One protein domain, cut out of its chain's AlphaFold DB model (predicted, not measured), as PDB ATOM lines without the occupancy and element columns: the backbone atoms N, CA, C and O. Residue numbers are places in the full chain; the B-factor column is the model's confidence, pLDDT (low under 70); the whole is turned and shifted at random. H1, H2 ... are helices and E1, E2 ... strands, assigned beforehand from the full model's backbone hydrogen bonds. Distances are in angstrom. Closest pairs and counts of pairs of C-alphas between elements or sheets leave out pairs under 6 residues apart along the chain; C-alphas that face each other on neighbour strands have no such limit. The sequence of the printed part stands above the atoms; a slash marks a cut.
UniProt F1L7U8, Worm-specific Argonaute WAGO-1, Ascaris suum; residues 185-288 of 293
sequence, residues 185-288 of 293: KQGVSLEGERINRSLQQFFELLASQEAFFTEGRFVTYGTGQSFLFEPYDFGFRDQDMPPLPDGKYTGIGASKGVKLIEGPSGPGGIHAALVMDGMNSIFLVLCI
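This is residues 185 to 288 of the 293 residues of the protein "Worm-specific Argonaute WAGO-1" of Ascaris suum (UniProt F1L7U8). A long, twisted hairpin, E3 and E4, runs most of the length of this domain, and a short hairpin, E1 and E2, widens it into a sheet beside the first half of E3. The helix H1 covers the part of E3 nearer the turn between E3 and E4, while two short helices, H2 and H3, only graze the sheet. The printed part has 104 residues, with three named helices and four named strands in the order H1 H2 E1 E2 H3 E3 E4; the sheet's order is E1 E2 E3 E4, all antiparallel, and the class is mixed, helices and strands. The whole is loose, with a radius of gyration of the C-alphas of 17.7 A, and its outline is a rod of 51 by 24 by 23 A.

Start with E3, residues 248 to 261, and E4, residues 271 to 284, a hairpin of antiparallel strands at 165 degrees; look for N 255 and O 277, 2.8 A apart, within hydrogen-bond range. E4 bends by 53 degrees at residue 280. On the other side of E3 is E2, residues 225 to 228, antiparallel to it at 142 degrees, with N 228 and O 252 at 2.8 A. E1, residues 218 to 221, is an edge strand and makes a hairpin with E2; N 219 and O 227 are 2.8 A apart. The sheet is twisted, and E1 and E4 are apart. Next find H1, residues 198 to 206: it is on the sheet at a height of 8.7 A, over E3, and runs slantwise to the strands, at 36 degrees to E3 on the local plane. The closest C-alphas of H1 and E3 are those of Glu 204 and Val 258, 5.5 A apart. H2, residues 209 to 213, only grazes the sheet with its residues 210 to 212, and H3, residues 231 to 234, with its residues 231 to 234. H1 and H2 meet only through their link; H3 is apart from both. In H1 and H2 every O i to N i+4 pair is within hydrogen-bond range; H3 is too short for such a pair.

Find C-alpha 198 at (-33.972, -14.918, -20.256); from there H1 runs 12.3 A to C-alpha 206. E3 begins at C-alpha 248, (-34.180, 21.225, -31.152), and is 38.7 A long. E4 is 39.2 A long and ends at C-alpha 284, (-37.532, 18.455, -30.240). The shorter E1, E2, H2 and H3 measure 9.9, 10.5, 6.0 and 5.4 A.

The C-alphas farthest apart, those of Asp 246 and Gly 268, are 52.5 A apart. The printed part has no cut. The link from H3 to E3, residues 235 to 247, is long; that from E3 to E4, 9 residues, is short. Mean pLDDT of the printed part is 88.2, and residues 285 to 288 are under 70.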
ATOM      1  N   LYS A 185     -24.792 -20.097 -19.264       86.81
ATOM      2  CA  LYS A 185     -24.369 -21.075 -20.271       86.81
ATOM      3  C   LYS A 185     -25.477 -21.446 -21.256       86.81
ATOM      4  O   LYS A 185     -25.167 -21.811 -22.381       86.81
ATOM      5  N   GLN A 186     -26.741 -21.325 -20.856       89.06
ATOM      6  CA  GLN A 186     -27.889 -21.609 -21.717       89.06
ATOM      7  C   GLN A 186     -28.068 -20.547 -22.816       89.06
ATOM      8  O   GLN A 186     -28.719 -20.804 -23.823       89.06
ATOM      9  N   GLY A 187     -27.445 -19.372 -22.675       87.12
ATOM     10  CA  GLY A 187     -27.489 -18.311 -23.683       87.12
ATOM     11  C   GLY A 187     -26.564 -18.523 -24.885       87.12
ATOM     12  O   GLY A 187     -26.531 -17.676 -25.778       87.12
ATOM     13  N   VAL A 188     -25.812 -19.629 -24.929       87.12
ATOM     14  CA  VAL A 188     -24.914 -19.971 -26.038       87.12
ATOM     15  C   VAL A 188     -25.109 -21.438 -26.417       87.12
ATOM     16  O   VAL A 188     -24.895 -22.333 -25.607       87.12
ATOM     17  N   SER A 189     -25.483 -21.694 -27.668       87.56
ATOM     18  CA  SER A 189     -25.648 -23.040 -28.222       87.56
ATOM     19  C   SER A 189     -25.389 -23.016 -29.728       87.56
ATOM     20  O   SER A 189     -25.631 -22.004 -30.386       87.56
ATOM     21  N   LEU A 190     -24.902 -24.133 -30.274       86.75
ATOM     22  CA  LEU A 190     -24.836 -24.342 -31.725       86.75
ATOM     23  C   LEU A 190     -26.223 -24.600 -32.315       86.75
ATOM     24  O   LEU A 190     -26.457 -24.285 -33.474       86.75
ATOM     25  N   GLU A 191     -27.135 -25.156 -31.522       87.88
ATOM     26  CA  GLU A 191     -28.542 -25.347 -31.871       87.88
ATOM     27  C   GLU A 191     -29.325 -24.121 -31.399       87.88
ATOM     28  O   GLU A 191     -29.460 -23.903 -30.190       87.88
ATOM     29  N   GLY A 192     -29.802 -23.306 -32.339       84.12
ATOM     30  CA  GLY A 192     -30.420 -22.015 -32.043       84.12
ATOM     31  C   GLY A 192     -31.676 -22.108 -31.185       84.12
ATOM     32  O   GLY A 192     -31.888 -21.248 -30.336       84.12
ATOM     33  N   GLU A 193     -32.443 -23.186 -31.327       86.06
ATOM     34  CA  GLU A 193     -33.644 -23.467 -30.529       86.06
ATOM     35  C   GLU A 193     -33.342 -23.695 -29.043       86.06
ATOM     36  O   GLU A 193     -34.205 -23.487 -28.198       86.06
ATOM     37  N   ARG A 194     -32.106 -24.082 -28.697       86.88
ATOM     38  CA  ARG A 194     -31.685 -24.281 -27.300       86.88
ATOM     39  C   ARG A 194     -31.166 -23.009 -26.632       86.88
ATOM     40  O   ARG A 194     -30.777 -23.061 -25.467       86.88
ATOM     41  N   ILE A 195     -31.087 -21.889 -27.353       89.94
ATOM     42  CA  ILE A 195     -30.561 -20.635 -26.805       89.94
ATOM     43  C   ILE A 195     -31.614 -19.988 -25.904       89.94
ATOM     44  O   ILE A 195     -32.597 -19.429 -26.386       89.94
ATOM     45  N   ASN A 196     -31.344 -19.962 -24.602       90.69
ATOM     46  CA  ASN A 196     -32.156 -19.251 -23.621       90.69
ATOM     47  C   ASN A 196     -31.529 -17.888 -23.275       90.69
ATOM     48  O   ASN A 196     -30.452 -17.810 -22.680       90.69
ATOM     49  N   ARG A 197     -32.212 -16.792 -23.634       92.00
ATOM     50  CA  ARG A 197     -31.752 -15.413 -23.368       92.00
ATOM     51  C   ARG A 197     -32.391 -14.764 -22.140       92.00
ATOM     52  O   ARG A 197     -32.102 -13.599 -21.871       92.00
ATOM     53  N   SER A 198     -33.215 -15.480 -21.381       93.00
ATOM     54  CA  SER A 198     -33.972 -14.918 -20.256       93.00
ATOM     55  C   SER A 198     -33.051 -14.323 -19.186       93.00
ATOM     56  O   SER A 198     -33.260 -13.198 -18.734       93.00
ATOM     57  N   LEU A 199     -31.941 -14.995 -18.861       93.94
ATOM     58  CA  LEU A 199     -30.966 -14.447 -17.913       93.94
ATOM     59  C   LEU A 199     -30.175 -13.252 -18.480       93.94
ATOM     60  O   LEU A 199     -29.846 -12.325 -17.741       93.94
ATOM     61  N   GLN A 200     -29.886 -13.232 -19.786       94.31
ATOM     62  CA  GLN A 200     -29.274 -12.064 -20.430       94.31
ATOM     63  C   GLN A 200     -30.218 -10.854 -20.352       94.31
ATOM     64  O   GLN A 200     -29.787  -9.772 -19.956       94.31
ATOM     65  N   GLN A 201     -31.507 -11.052 -20.650       93.94
ATOM     66  CA  GLN A 201     -32.536 -10.019 -20.540       93.94
ATOM     67  C   GLN A 201     -32.657  -9.491 -19.103       93.94
ATOM     68  O   GLN A 201     -32.766  -8.280 -18.907       93.94
ATOM     69  N   PHE A 202     -32.583 -10.368 -18.096       95.69
ATOM     70  CA  PHE A 202     -32.554  -9.956 -16.692       95.69
ATOM     71  C   PHE A 202     -31.420  -8.958 -16.413       95.69
ATOM     72  O   PHE A 202     -31.671  -7.897 -15.844       95.69
ATOM     73  N   PHE A 203     -30.188  -9.240 -16.855       95.50
ATOM     74  CA  PHE A 203     -29.063  -8.322 -16.644       95.50
ATOM     75  C   PHE A 203     -29.215  -6.998 -17.413       95.50
ATOM     76  O   PHE A 203     -28.845  -5.947 -16.887       95.50
ATOM     77  N   GLU A 204     -29.784  -7.015 -18.624       94.62
ATOM     78  CA  GLU A 204     -30.075  -5.790 -19.392       94.62
ATOM     79  C   GLU A 204     -31.082  -4.889 -18.668       94.62
ATOM     80  O   GLU A 204     -30.899  -3.672 -18.565       94.62
ATOM     81  N   LEU A 205     -32.139  -5.492 -18.127       95.50
ATOM     82  CA  LEU A 205     -33.151  -4.779 -17.356       95.50
ATOM     83  C   LEU A 205     -32.608  -4.293 -16.015       95.50
ATOM     84  O   LEU A 205     -32.920  -3.169 -15.615       95.50
ATOM     85  N   LEU A 206     -31.770  -5.090 -15.348       94.69
ATOM     86  CA  LEU A 206     -31.127  -4.720 -14.089       94.69
ATOM     87  C   LEU A 206     -30.267  -3.459 -14.257       94.69
ATOM     88  O   LEU A 206     -30.411  -2.519 -13.481       94.69
ATOM     89  N   ALA A 207     -29.469  -3.380 -15.328       93.94
ATOM     90  CA  ALA A 207     -28.687  -2.187 -15.675       93.94
ATOM     91  C   ALA A 207     -29.557  -0.954 -16.015       93.94
ATOM     92  O   ALA A 207     -29.047   0.146 -16.252       93.94
ATOM     93  N   SER A 208     -30.879  -1.121 -16.072       93.69
ATOM     94  CA  SER A 208     -31.836  -0.095 -16.479       93.69
ATOM     95  C   SER A 208     -32.772   0.386 -15.388       93.69
ATOM     96  O   SER A 208     -33.386   1.433 -15.576       93.69
ATOM     97  N   GLN A 209     -32.826  -0.296 -14.242       93.69
ATOM     98  CA  GLN A 209     -33.789   0.018 -13.184       93.69
ATOM     99  C   GLN A 209     -33.658   1.448 -12.650       93.69
ATOM    100  O   GLN A 209     -34.672   2.109 -12.449       93.69
ATOM    101  N   GLU A 210     -32.434   1.963 -12.504       91.31
ATOM    102  CA  GLU A 210     -32.221   3.337 -12.026       91.31
ATOM    103  C   GLU A 210     -32.864   4.370 -12.959       91.31
ATOM    104  O   GLU A 210     -33.626   5.228 -12.519       91.31
ATOM    105  N   ALA A 211     -32.640   4.237 -14.270       91.88
ATOM    106  CA  ALA A 211     -33.241   5.128 -15.260       91.88
ATOM    107  C   ALA A 211     -34.764   4.941 -15.373       91.88
ATOM    108  O   ALA A 211     -35.477   5.848 -15.784       91.88
ATOM    109  N   PHE A 212     -35.269   3.754 -15.034       92.50
ATOM    110  CA  PHE A 212     -36.684   3.407 -15.144       92.50
ATOM    111  C   PHE A 212     -37.522   3.929 -13.984       92.50
ATOM    112  O   PHE A 212     -38.689   4.253 -14.192       92.50
ATOM    113  N   PHE A 213     -36.950   3.974 -12.783       91.06
ATOM    114  CA  PHE A 213     -37.668   4.298 -11.550       91.06
ATOM    115  C   PHE A 213     -37.284   5.657 -10.950       91.06
ATOM    116  O   PHE A 213     -37.684   5.959  -9.823       91.06
ATOM    117  N   THR A 214     -36.488   6.453 -11.660       88.75
ATOM    118  CA  THR A 214     -36.138   7.812 -11.238       88.75
ATOM    119  C   THR A 214     -36.901   8.814 -12.085       88.75
ATOM    120  O   THR A 214     -36.507   9.144 -13.206       88.75
ATOM    121  N   GLU A 215     -38.027   9.260 -11.539       82.94
ATOM    122  CA  GLU A 215     -38.926  10.209 -12.183       82.94
ATOM    123  C   GLU A 215     -38.212  11.522 -12.532       82.94
ATOM    124  O   GLU A 215     -37.341  11.994 -11.797       82.94
ATOM    125  N   GLY A 216     -38.546  12.081 -13.697       83.31
ATOM    126  CA  GLY A 216     -38.056  13.384 -14.153       83.31
ATOM    127  C   GLY A 216     -36.566  13.460 -14.506       83.31
ATOM    128  O   GLY A 216     -36.120  14.508 -14.956       83.31
ATOM    129  N   ARG A 217     -35.778  12.384 -14.348       88.12
ATOM    130  CA  ARG A 217     -34.325  12.425 -14.613       88.12
ATOM    131  C   ARG A 217     -33.894  11.854 -15.951       88.12
ATOM    132  O   ARG A 217     -32.929  12.350 -16.532       88.12
ATOM    133  N   PHE A 218     -34.591  10.830 -16.442       90.94
ATOM    134  CA  PHE A 218     -34.205  10.136 -17.666       90.94
ATOM    135  C   PHE A 218     -35.370   9.953 -18.641       90.94
ATOM    136  O   PHE A 218     -36.467   9.560 -18.250       90.94
ATOM    137  N   VAL A 219     -35.090  10.119 -19.932       88.62
ATOM    138  CA  VAL A 219     -35.907   9.587 -21.029       88.62
ATOM    139  C   VAL A 219     -35.263   8.302 -21.516       88.62
ATOM    140  O   VAL A 219     -34.063   8.253 -21.773       88.62
ATOM    141  N   THR A 220     -36.042   7.241 -21.685       89.00
ATOM    142  CA  THR A 220     -35.495   5.935 -22.074       89.00
ATOM    143  C   THR A 220     -36.210   5.352 -23.282       89.00
ATOM    144  O   THR A 220     -37.436   5.218 -23.265       89.00
ATOM    145  N   TYR A 221     -35.436   4.905 -24.265       86.50
ATOM    146  CA  TYR A 221     -35.929   4.223 -25.456       86.50
ATOM    147  C   TYR A 221     -35.533   2.747 -25.390       86.50
ATOM    148  O   TYR A 221     -34.383   2.395 -25.126       86.50
ATOM    149  N   GLY A 222     -36.518   1.861 -25.563       82.69
ATOM    150  CA  GLY A 222     -36.320   0.429 -25.330       82.69
ATOM    151  C   GLY A 222     -35.826   0.124 -23.907       82.69
ATOM    152  O   GLY A 222     -36.314   0.712 -22.936       82.69
ATOM    153  N   THR A 223     -34.892  -0.823 -23.806       79.62
ATOM    154  CA  THR A 223     -34.166  -1.188 -22.578       79.62
ATOM    155  C   THR A 223     -32.726  -0.682 -22.565       79.62
ATOM    156  O   THR A 223     -32.143  -0.527 -21.501       79.62
ATOM    157  N   GLY A 224     -32.154  -0.395 -23.736       86.50
ATOM    158  CA  GLY A 224     -30.729  -0.115 -23.878       86.50
ATOM    159  C   GLY A 224     -30.358   1.357 -23.993       86.50
ATOM    160  O   GLY A 224     -29.179   1.659 -23.957       86.50
ATOM    161  N   GLN A 225     -31.299   2.289 -24.147       92.31
ATOM    162  CA  GLN A 225     -30.958   3.699 -24.364       92.31
ATOM    163  C   GLN A 225     -31.589   4.580 -23.297       92.31
ATOM    164  O   GLN A 225     -32.770   4.445 -22.970       92.31
ATOM    165  N   SER A 226     -30.792   5.467 -22.714       92.69
ATOM    166  CA  SER A 226     -31.232   6.400 -21.675       92.69
ATOM    167  C   SER A 226     -30.562   7.751 -21.885       92.69
ATOM    168  O   SER A 226     -29.350   7.803 -22.061       92.69
ATOM    169  N   PHE A 227     -31.348   8.820 -21.860       93.44
ATOM    170  CA  PHE A 227     -30.927  10.205 -22.048       93.44
ATOM    171  C   PHE A 227     -31.325  11.021 -20.825       93.44
ATOM    172  O   PHE A 227     -32.353  10.745 -20.211       93.44
ATOM    173  N   LEU A 228     -30.510  12.003 -20.467       92.75
ATOM    174  CA  LEU A 228     -30.756  12.903 -19.347       92.75
ATOM    175  C   LEU A 228     -31.809  13.947 -19.736       92.75
ATOM    176  O   LEU A 228     -31.730  14.510 -20.826       92.75
ATOM    177  N   PHE A 229     -32.759  14.214 -18.838       88.88
ATOM    178  CA  PHE A 229     -33.663  15.362 -18.982       88.88
ATOM    179  C   PHE A 229     -32.926  16.678 -18.727       88.88
ATOM    180  O   PHE A 229     -32.994  17.579 -19.554       88.88
ATOM    181  N   GLU A 230     -32.166  16.743 -17.629       89.44
ATOM    182  CA  GLU A 230     -31.377  17.912 -17.223       89.44
ATOM    183  C   GLU A 230     -29.883  17.551 -17.163       89.44
ATOM    184  O   GLU A 230     -29.359  17.204 -16.101       89.44
ATOM    185  N   PRO A 231     -29.148  17.587 -18.293       92.06
ATOM    186  CA  PRO A 231     -27.726  17.237 -18.307       92.06
ATOM    187  C   PRO A 231     -26.857  18.125 -17.397       92.06
ATOM    188  O   PRO A 231     -25.815  17.679 -16.912       92.06
ATOM    189  N   TYR A 232     -27.280  19.363 -17.118       92.00
ATOM    190  CA  TYR A 232     -26.550  20.298 -16.254       92.00
ATOM    191  C   TYR A 232     -26.351  19.791 -14.825       92.00
ATOM    192  O   TYR A 232     -25.282  20.032 -14.247       92.00
ATOM    193  N   ASP A 233     -27.325  19.042 -14.299       92.75
ATOM    194  CA  ASP A 233     -27.284  18.413 -12.972       92.75
ATOM    195  C   ASP A 233     -26.180  17.353 -12.866       92.75
ATOM    196  O   ASP A 233     -25.707  17.032 -11.776       92.75
ATOM    197  N   PHE A 234     -25.727  16.838 -14.011       91.06
ATOM    198  CA  PHE A 234     -24.670  15.837 -14.129       91.06
ATOM    199  C   PHE A 234     -23.330  16.445 -14.565       91.06
ATOM    200  O   PHE A 234     -22.382  15.719 -14.860       91.06
ATOM    201  N   GLY A 235     -23.230  17.778 -14.580       94.38
ATOM    202  CA  GLY A 235     -21.995  18.503 -14.875       94.38
ATOM    203  C   GLY A 235     -21.755  18.795 -16.355       94.38
ATOM    204  O   GLY A 235     -20.765  19.460 -16.657       94.38
ATOM    205  N   PHE A 236     -22.652  18.380 -17.254       94.12
ATOM    206  CA  PHE A 236     -22.585  18.770 -18.663       94.12
ATOM    207  C   PHE A 236     -22.853  20.268 -18.824       94.12
ATOM    208  O   PHE A 236     -23.518  20.905 -17.994       94.12
ATOM    209  N   ARG A 237     -22.287  20.851 -19.877       93.94
ATOM    210  CA  ARG A 237     -22.358  22.286 -20.174       93.94
ATOM    211  C   ARG A 237     -22.691  22.513 -21.646       93.94
ATOM    212  O   ARG A 237     -22.713  21.574 -22.435       93.94
ATOM    213  N   ASP A 238     -22.903  23.772 -22.022       90.81
ATOM    214  CA  ASP A 238     -23.243  24.169 -23.399       90.81
ATOM    215  C   ASP A 238     -22.277  23.601 -24.453       90.81
ATOM    216  O   ASP A 238     -22.684  23.247 -25.556       90.81
ATOM    217  N   GLN A 239     -20.991  23.466 -24.112       91.44
ATOM    218  CA  GLN A 239     -19.977  22.889 -25.002       91.44
ATOM    219  C   GLN A 239     -20.236  21.412 -25.350       91.44
ATOM    220  O   GLN A 239     -19.825  20.955 -26.414       91.44
ATOM    221  N   ASP A 240     -20.913  20.678 -24.464       90.56
ATOM    222  CA  ASP A 240     -21.263  19.267 -24.645       90.56
ATOM    223  C   ASP A 240     -22.607  19.122 -25.381       90.56
ATOM    224  O   ASP A 240     -22.883  18.090 -25.993       90.56
ATOM    225  N   MET A 241     -23.430  20.176 -25.351       90.69
ATOM    226  CA  MET A 241     -24.776  20.243 -25.919       90.69
ATOM    227  C   MET A 241     -24.873  21.390 -26.933       90.69
ATOM    228  O   MET A 241     -25.570  22.377 -26.683       90.69
ATOM    229  N   PRO A 242     -24.191  21.288 -28.088       87.81
ATOM    230  CA  PRO A 242     -24.183  22.365 -29.066       87.81
ATOM    231  C   PRO A 242     -25.621  22.746 -29.461       87.81
ATOM    232  O   PRO A 242     -26.454  21.850 -29.670       87.81
ATOM    233  N   PRO A 243     -25.930  24.055 -29.557       85.19
ATOM    234  CA  PRO A 243     -27.279  24.525 -29.832       85.19
ATOM    235  C   PRO A 243     -27.724  24.088 -31.227       85.19
ATOM    236  O   PRO A 243     -26.947  24.115 -32.185       85.19
ATOM    237  N   LEU A 244     -28.998  23.718 -31.347       87.50
ATOM    238  CA  LEU A 244     -29.609  23.316 -32.609       87.50
ATOM    239  C   LEU A 244     -30.756  24.273 -32.975       87.50
ATOM    240  O   LEU A 244     -31.458  24.766 -32.090       87.50
ATOM    241  N   PRO A 245     -30.964  24.557 -34.273       88.19
ATOM    242  CA  PRO A 245     -32.058  25.411 -34.721       88.19
ATOM    243  C   PRO A 245     -33.425  24.724 -34.565       88.19
ATOM    244  O   PRO A 245     -33.523  23.525 -34.298       88.19
ATOM    245  N   ASP A 246     -34.492  25.492 -34.793       87.31
ATOM    246  CA  ASP A 246     -35.878  25.008 -34.909       87.31
ATOM    247  C   ASP A 246     -36.432  24.323 -33.653       87.31
ATOM    248  O   ASP A 246     -37.180  23.346 -33.738       87.31
ATOM    249  N   GLY A 247     -36.056  24.821 -32.472       82.19
ATOM    250  CA  GLY A 247     -36.530  24.266 -31.203       82.19
ATOM    251  C   GLY A 247     -36.063  22.826 -30.995       82.19
ATOM    252  O   GLY A 247     -36.829  21.997 -30.505       82.19
ATOM    253  N   LYS A 248     -34.832  22.512 -31.406       86.50
ATOM    254  CA  LYS A 248     -34.180  21.225 -31.152       86.50
ATOM    255  C   LYS A 248     -33.092  21.381 -30.098       86.50
ATOM    256  O   LYS A 248     -32.522  22.458 -29.946       86.50
ATOM    257  N   TYR A 249     -32.773  20.296 -29.408       86.38
ATOM    258  CA  TYR A 249     -31.647  20.244 -28.482       86.38
ATOM    259  C   TYR A 249     -30.876  18.929 -28.618       86.38
ATOM    260  O   TYR A 249     -31.400  17.931 -29.123       86.38
ATOM    261  N   THR A 250     -29.616  18.950 -28.185       90.00
ATOM    262  CA  THR A 250     -28.753  17.768 -28.129       90.00
ATOM    263  C   THR A 250     -28.963  17.069 -26.789       90.00
ATOM    264  O   THR A 250     -28.588  17.597 -25.746       90.00
ATOM    265  N   GLY A 251     -29.574  15.889 -26.806       91.38
ATOM    266  CA  GLY A 251     -29.726  15.044 -25.630       91.38
ATOM    267  C   GLY A 251     -28.466  14.225 -25.376       91.38
ATOM    268  O   GLY A 251     -27.992  13.525 -26.275       91.38
ATOM    269  N   ILE A 252     -27.966  14.291 -24.143       94.12
ATOM    270  CA  ILE A 252     -26.838  13.497 -23.651       94.12
ATOM    271  C   ILE A 252     -27.368  12.203 -23.046       94.12
ATOM    272  O   ILE A 252     -28.294  12.222 -22.232       94.12
ATOM    273  N   GLY A 253     -26.786  11.072 -23.420       94.31
ATOM    274  CA  GLY A 253     -27.229   9.778 -22.935       94.31
ATOM    275  C   GLY A 253     -26.190   8.680 -23.069       94.31
ATOM    276  O   GLY A 253     -25.012   8.916 -23.330       94.31
ATOM    277  N   ALA A 254     -26.657   7.452 -22.885       94.06
ATOM    278  CA  ALA A 254     -25.857   6.255 -23.046       94.06
ATOM    279  C   ALA A 254     -26.657   5.133 -23.710       94.06
ATOM    280  O   ALA A 254     -27.849   4.942 -23.442       94.06
ATOM    281  N   SER A 255     -25.953   4.366 -24.539       94.44
ATOM    282  CA  SER A 255     -26.344   3.029 -24.965       94.44
ATOM    283  C   SER A 255     -25.784   2.026 -23.972       94.44
ATOM    284  O   SER A 255     -24.628   2.124 -23.575       94.44
ATOM    285  N   LYS A 256     -26.573   1.030 -23.597       93.94
ATOM    286  CA  LYS A 256     -26.175  -0.088 -22.755       93.94
ATOM    287  C   LYS A 256     -26.777  -1.376 -23.286       93.94
ATOM    288  O   LYS A 256     -27.900  -1.408 -23.786       93.94
ATOM    289  N   GLY A 257     -26.036  -2.458 -23.139       94.31
ATOM    290  CA  GLY A 257     -26.516  -3.794 -23.450       94.31
ATOM    291  C   GLY A 257     -25.659  -4.834 -22.762       94.31
ATOM    292  O   GLY A 257     -24.529  -4.558 -22.370       94.31
ATOM    293  N   VAL A 258     -26.185  -6.043 -22.621       95.44
ATOM    294  CA  VAL A 258     -25.421  -7.152 -22.055       95.44
ATOM    295  C   VAL A 258     -25.041  -8.093 -23.180       95.44
ATOM    296  O   VAL A 258     -25.844  -8.399 -24.060       95.44
ATOM    297  N   LYS A 259     -23.791  -8.540 -23.175       94.00
ATOM    298  CA  LYS A 259     -23.265  -9.550 -24.091       94.00
ATOM    299  C   LYS A 259     -22.727 -10.721 -23.290       94.00
ATOM    300  O   LYS A 259     -22.235 -10.546 -22.179       94.00
ATOM    301  N   LEU A 260     -22.812 -11.912 -23.869       93.00
ATOM    302  CA  LEU A 260     -22.152 -13.093 -23.331       93.00
ATOM    303  C   LEU A 260     -20.758 -13.190 -23.950       93.00
ATOM    304  O   LEU A 260     -20.623 -13.179 -25.174       93.00
ATOM    305  N   ILE A 261     -19.729 -13.241 -23.107       92.69
ATOM    306  CA  ILE A 261     -18.321 -13.286 -23.508       92.69
ATOM    307  C   ILE A 261     -17.585 -14.412 -22.784       92.69
ATOM    308  O   ILE A 261     -17.993 -14.853 -21.713       92.69
ATOM    309  N   GLU A 262     -16.448 -14.837 -23.329       89.88
ATOM    310  CA  GLU A 262     -15.568 -15.810 -22.665       89.88
ATOM    311  C   GLU A 262     -14.879 -15.251 -21.424       89.88
ATOM    312  O   GLU A 262     -14.605 -15.980 -20.467       89.88
ATOM    313  N   GLY A 263     -14.656 -13.937 -21.427       86.25
ATOM    314  CA  GLY A 263     -14.112 -13.211 -20.294       86.25
ATOM    315  C   GLY A 263     -12.734 -13.729 -19.855       86.25
ATOM    316  O   GLY A 263     -12.017 -14.372 -20.625       86.25
ATOM    317  N   PRO A 264     -12.344 -13.460 -18.600       83.69
ATOM    318  CA  PRO A 264     -11.015 -13.798 -18.090       83.69
ATOM    319  C   PRO A 264     -10.790 -15.308 -17.908       83.69
ATOM    320  O   PRO A 264      -9.656 -15.731 -17.716       83.69
ATOM    321  N   SER A 265     -11.841 -16.134 -17.974       82.69
ATOM    322  CA  SER A 265     -11.716 -17.598 -17.905       82.69
ATOM    323  C   SER A 265     -11.215 -18.229 -19.206       82.69
ATOM    324  O   SER A 265     -10.915 -19.421 -19.214       82.69
ATOM    325  N   GLY A 266     -11.107 -17.449 -20.285       82.69
ATOM    326  CA  GLY A 266     -10.614 -17.925 -21.572       82.69
ATOM    327  C   GLY A 266     -11.618 -18.807 -22.329       82.69
ATOM    328  O   GLY A 266     -12.809 -18.822 -22.001       82.69
ATOM    329  N   PRO A 267     -11.149 -19.523 -23.370       81.56
ATOM    330  CA  PRO A 267     -12.002 -20.276 -24.281       81.56
ATOM    331  C   PRO A 267     -12.991 -21.220 -23.590       81.56
ATOM    332  O   PRO A 267     -12.608 -22.009 -22.728       81.56
ATOM    333  N   GLY A 268     -14.266 -21.153 -23.979       80.00
ATOM    334  CA  GLY A 268     -15.350 -21.945 -23.379       80.00
ATOM    335  C   GLY A 268     -15.918 -21.382 -22.068       80.00
ATOM    336  O   GLY A 268     -16.894 -21.924 -21.544       80.00
ATOM    337  N   GLY A 269     -15.355 -20.289 -21.544       85.31
ATOM    338  CA  GLY A 269     -15.996 -19.480 -20.511       85.31
ATOM    339  C   GLY A 269     -17.276 -18.821 -21.033       85.31
ATOM    340  O   GLY A 269     -17.402 -18.543 -22.223       85.31
ATOM    341  N   ILE A 270     -18.241 -18.567 -20.148       90.00
ATOM    342  CA  ILE A 270     -19.441 -17.787 -20.473       90.00
ATOM    343  C   ILE A 270     -19.732 -16.865 -19.296       90.00
ATOM    344  O   ILE A 270     -20.074 -17.322 -18.206       90.00
ATOM    345  N   HIS A 271     -19.586 -15.568 -19.535       91.50
ATOM    346  CA  HIS A 271     -19.799 -14.492 -18.576       91.50
ATOM    347  C   HIS A 271     -20.685 -13.425 -19.200       91.50
ATOM    348  O   HIS A 271     -20.555 -13.121 -20.386       91.50
ATOM    349  N   ALA A 272     -21.558 -12.825 -18.399       93.94
ATOM    350  CA  ALA A 272     -22.237 -11.605 -18.802       93.94
ATOM    351  C   ALA A 272     -21.248 -10.434 -18.751       93.94
ATOM    352  O   ALA A 272     -20.450 -10.313 -17.822       93.94
ATOM    353  N   ALA A 273     -21.316  -9.556 -19.739       95.62
ATOM    354  CA  ALA A 273     -20.582  -8.308 -19.763       95.62
ATOM    355  C   ALA A 273     -21.505  -7.173 -20.185       95.62
ATOM    356  O   ALA A 273     -22.223  -7.280 -21.179       95.62
ATOM    357  N   LEU A 274     -21.476  -6.094 -19.418       95.94
ATOM    358  CA  LEU A 274     -22.165  -4.861 -19.733       95.94
ATOM    359  C   LEU A 274     -21.316  -4.087 -20.741       95.94
ATOM    360  O   LEU A 274     -20.156  -3.784 -20.481       95.94
ATOM    361  N   VAL A 275     -21.891  -3.783 -21.892       95.69
ATOM    362  CA  VAL A 275     -21.316  -2.894 -22.899       95.69
ATOM    363  C   VAL A 275     -22.029  -1.563 -22.759       95.69
ATOM    364  O   VAL A 275     -23.259  -1.547 -22.802       95.69
ATOM    365  N   MET A 276     -21.290  -0.471 -22.578       94.12
ATOM    366  CA  MET A 276     -21.875   0.872 -22.492       94.12
ATOM    367  C   MET A 276     -21.150   1.837 -23.407       94.12
ATOM    368  O   MET A 276     -19.930   1.810 -23.489       94.12
ATOM    369  N   ASP A 277     -21.890   2.708 -24.069       93.44
ATOM    370  CA  ASP A 277     -21.326   3.731 -24.936       93.44
ATOM    371  C   ASP A 277     -22.036   5.064 -24.724       93.44
ATOM    372  O   ASP A 277     -23.244   5.090 -24.476       93.44
ATOM    373  N   GLY A 278     -21.290   6.161 -24.808       88.75
ATOM    374  CA  GLY A 278     -21.860   7.502 -24.753       88.75
ATOM    375  C   GLY A 278     -22.668   7.780 -26.017       88.75
ATOM    376  O   GLY A 278     -22.275   7.397 -27.116       88.75
ATOM    377  N   MET A 279     -23.813   8.441 -25.879       89.50
ATOM    378  CA  MET A 279     -24.663   8.801 -27.010       89.50
ATOM    379  C   MET A 279     -25.052  10.269 -26.954       89.50
ATOM    380  O   MET A 279     -25.468  10.761 -25.909       89.50
ATOM    381  N   ASN A 280     -25.038  10.908 -28.122       84.00
ATOM    382  CA  ASN A 280     -25.690  12.189 -28.354       84.00
ATOM    383  C   ASN A 280     -26.803  11.982 -29.385       84.00
ATOM    384  O   ASN A 280     -26.588  11.330 -30.408       84.00
ATOM    385  N   SER A 281     -27.991  12.517 -29.118       84.44
ATOM    386  CA  SER A 281     -29.135  12.448 -30.035       84.44
ATOM    387  C   SER A 281     -29.846  13.794 -30.127       84.44
ATOM    388  O   SER A 281     -29.675  14.648 -29.263       84.44
ATOM    389  N   ILE A 282     -30.641  14.000 -31.175       82.50
ATOM    390  CA  ILE A 282     -31.393  15.240 -31.390       82.50
ATOM    391  C   ILE A 282     -32.832  15.041 -30.930       82.50
ATOM    392  O   ILE A 282     -33.513  14.121 -31.378       82.50
ATOM    393  N   PHE A 283     -33.307  15.955 -30.095       79.38
ATOM    394  CA  PHE A 283     -34.672  15.983 -29.589       79.38
ATOM    395  C   PHE A 283     -35.365  17.290 -29.972       79.38
ATOM    396  O   PHE A 283     -34.714  18.311 -30.173       79.38
ATOM    397  N   LEU A 284     -36.695  17.265 -30.064       73.94
ATOM    398  CA  LEU A 284     -37.532  18.455 -30.240       73.94
ATOM    399  C   LEU A 284     -38.021  18.943 -28.871       73.94
ATOM    400  O   LEU A 284     -38.547  18.155 -28.088       73.94
ATOM    401  N   VAL A 285     -37.913  20.247 -28.611       62.47
ATOM    402  CA  VAL A 285     -38.332  20.906 -27.357       62.47
ATOM    403  C   VAL A 285     -39.834  20.714 -27.088       62.47
ATOM    404  O   VAL A 285     -40.249  20.625 -25.939       62.47
ATOM    405  N   LEU A 286     -40.648  20.521 -28.133       51.44
ATOM    406  CA  LEU A 286     -42.081  20.209 -28.020       51.44
ATOM    407  C   LEU A 286     -42.394  18.869 -27.317       51.44
ATOM    408  O   LEU A 286     -43.540  18.652 -26.939       51.44
ATOM    409  N   CYS A 287     -41.418  17.971 -27.142       43.44
ATOM    410  CA  CYS A 287     -41.620  16.670 -26.488       43.44
ATOM    411  C   CYS A 287     -41.392  16.668 -24.964       43.44
ATOM    412  O   CYS A 287     -41.567  15.616 -24.355       43.44
ATOM    413  N   ILE A 288     -41.038  17.797 -24.334       41.38
ATOM    414  CA  ILE A 288     -40.867  17.890 -22.866       41.38
ATOM    415  C   ILE A 288     -41.774  18.980 -22.283       41.38
ATOM    416  O   ILE A 288     -41.357  19.835 -21.511       41.38
TER     417      ILE A 288